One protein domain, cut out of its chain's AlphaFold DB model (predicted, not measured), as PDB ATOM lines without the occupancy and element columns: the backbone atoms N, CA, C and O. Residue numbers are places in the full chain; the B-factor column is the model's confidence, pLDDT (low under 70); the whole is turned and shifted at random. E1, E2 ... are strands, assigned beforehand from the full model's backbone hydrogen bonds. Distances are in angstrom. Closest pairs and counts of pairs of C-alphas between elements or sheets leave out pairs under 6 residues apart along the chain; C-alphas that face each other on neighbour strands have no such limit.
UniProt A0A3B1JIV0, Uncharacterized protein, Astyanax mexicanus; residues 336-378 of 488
ATOM      1  N   ASN A 336      27.023  14.498 -49.097       98.12
ATOM      2  CA  ASN A 336      28.175  14.973 -49.876       98.12
ATOM      3  C   ASN A 336      28.001  16.398 -50.480       98.12
ATOM      4  O   ASN A 336      28.187  16.583 -51.686       98.12
ATOM      5  N   PRO A 337      27.577  17.428 -49.712       98.06
ATOM      6  CA  PRO A 337      27.327  18.763 -50.253       98.06
ATOM      7  C   PRO A 337      28.624  19.552 -50.488       98.06
ATOM      8  O   PRO A 337      29.443  19.680 -49.584       98.06
ATOM      9  N   ALA A 338      28.776  20.152 -51.669       98.62
ATOM     10  CA  ALA A 338      29.961  20.903 -52.082       98.62
ATOM     11  C   ALA A 338      29.652  22.388 -52.361       98.62
ATOM     12  O   ALA A 338      28.776  22.707 -53.168       98.62
ATOM     13  N   ALA A 339      30.403  23.313 -51.760       98.38
ATOM     14  CA  ALA A 339      30.269  24.758 -51.976       98.38
ATOM     15  C   ALA A 339      31.613  25.407 -52.373       98.38
ATOM     16  O   ALA A 339      32.638  25.154 -51.740       98.38
ATOM     17  N   ARG A 340      31.642  26.261 -53.413       98.56
ATOM     18  CA  ARG A 340      32.882  26.916 -53.889       98.56
ATOM     19  C   ARG A 340      32.721  28.397 -54.249       98.56
ATOM     20  O   ARG A 340      31.948  28.726 -55.149       98.56
ATOM     21  N   GLY A 341      33.551  29.265 -53.670       98.00
ATOM     22  CA  GLY A 341      33.654  30.678 -54.058       98.00
ATOM     23  C   GLY A 341      33.955  31.617 -52.888       98.00
ATOM     24  O   GLY A 341      34.851  31.324 -52.104       98.00
ATOM     25  N   VAL A 342      33.229  32.730 -52.788       97.81
ATOM     26  CA  VAL A 342      33.335  33.687 -51.668       97.81
ATOM     27  C   VAL A 342      32.233  33.382 -50.654       97.81
ATOM     28  O   VAL A 342      31.083  33.204 -51.055       97.81
ATOM     29  N   ASN A 343      32.591  33.276 -49.373       98.06
ATOM     30  CA  ASN A 343      31.736  32.846 -48.259       98.06
ATOM     31  C   ASN A 343      30.939  31.536 -48.525       98.06
ATOM     32  O   ASN A 343      29.717  31.511 -48.345       98.06
ATOM     33  N   PRO A 344      31.555  30.438 -49.021       97.94
ATOM     34  CA  PRO A 344      30.830  29.213 -49.356       97.94
ATOM     35  C   PRO A 344      30.476  28.381 -48.115       97.94
ATOM     36  O   PRO A 344      31.349  28.063 -47.314       97.94
ATOM     37  N   ALA A 345      29.217  27.958 -47.994       98.62
ATOM     38  CA  ALA A 345      28.692  27.201 -46.858       98.62
ATOM     39  C   ALA A 345      28.201  25.793 -47.259       98.62
ATOM     40  O   ALA A 345      27.354  25.649 -48.142       98.62
ATOM     41  N   ALA A 346      28.667  24.746 -46.574       98.25
ATOM     42  CA  ALA A 346      28.243  23.358 -46.789       98.25
ATOM     43  C   ALA A 346      27.750  22.701 -45.482       98.25
ATOM     44  O   ALA A 346      28.412  22.798 -44.447       98.25
ATOM     45  N   ARG A 347      26.594  22.014 -45.495       98.44
ATOM     46  CA  ARG A 347      26.016  21.378 -44.289       98.44
ATOM     47  C   ARG A 347      25.422  19.986 -44.526       98.44
ATOM     48  O   ARG A 347      24.481  19.847 -45.308       98.44
ATOM     49  N   GLY A 348      25.862  18.994 -43.752       97.88
ATOM     50  CA  GLY A 348      25.268  17.650 -43.727       97.88
ATOM     51  C   GLY A 348      26.283  16.533 -43.481       97.88
ATOM     52  O   GLY A 348      27.098  16.657 -42.574       97.88
ATOM     53  N   VAL A 349      26.219  15.455 -44.264       97.62
ATOM     54  CA  VAL A 349      27.182  14.337 -44.209       97.62
ATOM     55  C   VAL A 349      28.246  14.552 -45.284       97.62
ATOM     56  O   VAL A 349      27.890  14.856 -46.422       97.62
ATOM     57  N   ASN A 350      29.524  14.445 -44.915       97.94
ATOM     58  CA  ASN A 350      30.702  14.746 -45.737       97.94
ATOM     59  C   ASN A 350      30.649  16.123 -46.463       97.94
ATOM     60  O   ASN A 350      30.826  16.182 -47.685       97.94
ATOM     61  N   PRO A 351      30.334  17.250 -45.786       97.81
ATOM     62  CA  PRO A 351      30.197  18.551 -46.440       97.81
ATOM     63  C   PRO A 351      31.555  19.198 -46.751       97.81
ATOM     64  O   PRO A 351      32.391  19.340 -45.865       97.81
ATOM     65  N   ALA A 352      31.746  19.669 -47.985       98.50
ATOM     66  CA  ALA A 352      32.985  20.277 -48.470       98.50
ATOM     67  C   ALA A 352      32.801  21.753 -48.877       98.50
ATOM     68  O   ALA A 352      31.940  22.078 -49.697       98.50
ATOM     69  N   ALA A 353      33.644  22.657 -48.375       98.12
ATOM     70  CA  ALA A 353      33.633  24.084 -48.720       98.12
ATOM     71  C   ALA A 353      35.023  24.573 -49.182       98.12
ATOM     72  O   ALA A 353      36.031  24.284 -48.536       98.12
ATOM     73  N   ARG A 354      35.113  25.328 -50.291       98.44
ATOM     74  CA  ARG A 354      36.401  25.827 -50.831       98.44
ATOM     75  C   ARG A 354      36.366  27.276 -51.329       98.44
ATOM     76  O   ARG A 354      35.606  27.586 -52.247       98.44
ATOM     77  N   GLY A 355      37.278  28.120 -50.843       97.81
ATOM     78  CA  GLY A 355      37.494  29.477 -51.360       97.81
ATOM     79  C   GLY A 355      37.898  30.486 -50.286       97.81
ATOM     80  O   GLY A 355      38.783  30.188 -49.489       97.81
ATOM     81  N   VAL A 356      37.271  31.663 -50.277       97.44
ATOM     82  CA  VAL A 356      37.484  32.707 -49.255       97.44
ATOM     83  C   VAL A 356      36.379  32.598 -48.204       97.44
ATOM     84  O   VAL A 356      35.209  32.497 -48.577       97.44
ATOM     85  N   ASN A 357      36.750  32.568 -46.923       97.88
ATOM     86  CA  ASN A 357      35.880  32.322 -45.766       97.88
ATOM     87  C   ASN A 357      34.964  31.071 -45.903       97.88
ATOM     88  O   ASN A 357      33.747  31.178 -45.721       97.88
ATOM     89  N   PRO A 358      35.471  29.879 -46.295       97.69
ATOM     90  CA  PRO A 358      34.635  28.700 -46.510       97.69
ATOM     91  C   PRO A 358      34.226  28.020 -45.195       97.69
ATOM     92  O   PRO A 358      35.077  27.703 -44.372       97.69
ATOM     93  N   ALA A 359      32.936  27.718 -45.032       98.44
ATOM     94  CA  ALA A 359      32.359  27.113 -43.831       98.44
ATOM     95  C   ALA A 359      31.744  25.724 -44.104       98.44
ATOM     96  O   ALA A 359      30.873  25.578 -44.963       98.44
ATOM     97  N   ALA A 360      32.126  24.704 -43.333       97.94
ATOM     98  CA  ALA A 360      31.576  23.346 -43.420       97.94
ATOM     99  C   ALA A 360      31.044  22.856 -42.057       97.94
ATOM    100  O   ALA A 360      31.725  22.987 -41.039       97.94
ATOM    101  N   ARG A 361      29.830  22.279 -41.999       98.31
ATOM    102  CA  ARG A 361      29.220  21.803 -40.736       98.31
ATOM    103  C   ARG A 361      28.500  20.455 -40.845       98.31
ATOM    104  O   ARG A 361      27.533  20.336 -41.597       98.31
ATOM    105  N   GLY A 362      28.865  19.492 -39.996       97.56
ATOM    106  CA  GLY A 362      28.149  18.217 -39.855       97.56
ATOM    107  C   GLY A 362      29.055  17.037 -39.502       97.56
ATOM    108  O   GLY A 362      29.880  17.166 -38.604       97.56
ATOM    109  N   VAL A 363      28.887  15.904 -40.183       97.12
ATOM    110  CA  VAL A 363      29.743  14.711 -40.025       97.12
ATOM    111  C   VAL A 363      30.805  14.721 -41.124       97.12
ATOM    112  O   VAL A 363      30.459  14.942 -42.284       97.12
ATOM    113  N   ASN A 364      32.074  14.534 -40.756       97.56
ATOM    114  CA  ASN A 364      33.262  14.651 -41.611       97.56
ATOM    115  C   ASN A 364      33.318  15.955 -42.461       97.56
ATOM    116  O   ASN A 364      33.465  15.886 -43.685       97.56
ATOM    117  N   PRO A 365      33.129  17.164 -41.886       97.44
ATOM    118  CA  PRO A 365      33.102  18.408 -42.655       97.44
ATOM    119  C   PRO A 365      34.507  18.899 -43.033       97.44
ATOM    120  O   PRO A 365      35.368  19.034 -42.170       97.44
ATOM    121  N   ALA A 366      34.719  19.252 -44.303       98.31
ATOM    122  CA  ALA A 366      36.001  19.706 -44.843       98.31
ATOM    123  C   ALA A 366      35.940  21.150 -45.383       98.31
ATOM    124  O   ALA A 366      35.104  21.470 -46.229       98.31
ATOM    125  N   ALA A 367      36.862  22.018 -44.964       97.75
ATOM    126  CA  ALA A 367      36.973  23.402 -45.440       97.75
ATOM    127  C   ALA A 367      38.394  23.719 -45.955       97.75
ATOM    128  O   ALA A 367      39.380  23.399 -45.293       97.75
ATOM    129  N   ARG A 368      38.533  24.359 -47.130       98.25
ATOM    130  CA  ARG A 368      39.852  24.694 -47.717       98.25
ATOM    131  C   ARG A 368      39.935  26.089 -48.344       98.25
ATOM    132  O   ARG A 368      39.193  26.385 -49.280       98.25
ATOM    133  N   GLY A 369      40.923  26.889 -47.942       97.62
ATOM    134  CA  GLY A 369      41.245  28.171 -48.584       97.62
ATOM    135  C   GLY A 369      41.772  29.229 -47.616       97.62
ATOM    136  O   GLY A 369      42.646  28.922 -46.812       97.62
ATOM    137  N   VAL A 370      41.258  30.457 -47.709       97.06
ATOM    138  CA  VAL A 370      41.586  31.561 -46.786       97.06
ATOM    139  C   VAL A 370      40.485  31.660 -45.731       97.06
ATOM    140  O   VAL A 370      39.308  31.639 -46.093       97.06
ATOM    141  N   ASN A 371      40.865  31.715 -44.454       97.44
ATOM    142  CA  ASN A 371      39.990  31.654 -43.277       97.44
ATOM    143  C   ASN A 371      38.967  30.479 -43.297       97.44
ATOM    144  O   ASN A 371      37.765  30.709 -43.131       97.44
ATOM    145  N   PRO A 372      39.366  29.217 -43.572       97.38
ATOM    146  CA  PRO A 372      38.430  28.098 -43.667       97.38
ATOM    147  C   PRO A 372      37.982  27.581 -42.292       97.38
ATOM    148  O   PRO A 372      38.815  27.265 -41.450       97.38
ATOM    149  N   ALA A 373      36.674  27.416 -42.093       98.25
ATOM    150  CA  ALA A 373      36.061  26.975 -40.841       98.25
ATOM    151  C   ALA A 373      35.319  25.628 -40.986       98.25
ATOM    152  O   ALA A 373      34.424  25.488 -41.821       98.25
ATOM    153  N   ALA A 374      35.622  24.647 -40.133       97.56
ATOM    154  CA  ALA A 374      34.947  23.345 -40.096       97.56
ATOM    155  C   ALA A 374      34.387  23.030 -38.694       97.56
ATOM    156  O   ALA A 374      35.087  23.197 -37.695       97.56
ATOM    157  N   ARG A 375      33.130  22.564 -38.582       98.12
ATOM    158  CA  ARG A 375      32.493  22.252 -37.282       98.12
ATOM    159  C   ARG A 375      31.670  20.960 -37.265       98.12
ATOM    160  O   ARG A 375      30.687  20.851 -37.999       98.12
ATOM    161  N   GLY A 376      31.960  20.057 -36.329       97.38
ATOM    162  CA  GLY A 376      31.128  18.876 -36.059       97.38
ATOM    163  C   GLY A 376      31.919  17.655 -35.596       97.38
ATOM    164  O   GLY A 376      32.757  17.789 -34.710       97.38
ATOM    165  N   VAL A 377      31.639  16.485 -36.169       96.56
ATOM    166  CA  VAL A 377      32.386  15.239 -35.907       96.56
ATOM    167  C   VAL A 377      33.421  15.050 -37.013       96.56
ATOM    168  O   VAL A 377      33.070  15.189 -38.185       96.56
ATOM    169  N   ASN A 378      34.675  14.787 -36.643       97.12
ATOM    170  CA  ASN A 378      35.854  14.719 -37.516       97.12
ATOM    171  C   ASN A 378      36.010  15.932 -38.479       97.12
ATOM    172  O   ASN A 378      36.108  15.744 -39.696       97.12
TER     173      ASN A 378
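What this domain is: This is residues 336 to 378 of the 488 residues of an uncharacterized protein of Astyanax mexicanus (UniProt A0A3B1JIV0). The chain winds in stacked, flattened turns, a short solenoid whose two walls, E1 E3 E5 and E2 E4 E6, are parallel sheets face to face as a sandwich. The printed part has 43 residues, no named helix and six strands, E1 to E6 along the chain: all strand. It is compact, with a radius of gyration of the C-alphas of 8.5 A, spanning 22 by 15 by 10 A.

How they stand to each other: Look at E1, residues 338 to 342, E3, 352 to 356, and E5, 366 to 370: N 354 and O 339, and N 368 and O 353, are within hydrogen-bond range at 2.9 A. In E2, residues 345 to 349, E4, 359 to 363, and E6, 373 to 377, so are N 361 and O 346, and N 375 and O 360, at 2.9 A. Between the sheets, the closest C-alphas of E3 and E4, Ala 353 and Ala 360, are 5.7 A apart.

Where its parts are: Find C-alpha 338 at (29.961, 20.903, -52.082), where E1 begins; E6 ends at C-alpha 377, (32.386, 15.239, -35.907). E1 to E5 each run 13.2 A from first to last C-alpha, E6 13.3 A.

The domain as a whole: The two C-alphas farthest apart, Val 342 and Val 377, are 24.3 A apart. The five links are tight, the printed part has no cut, and no printed residue is under 70 in pLDDT.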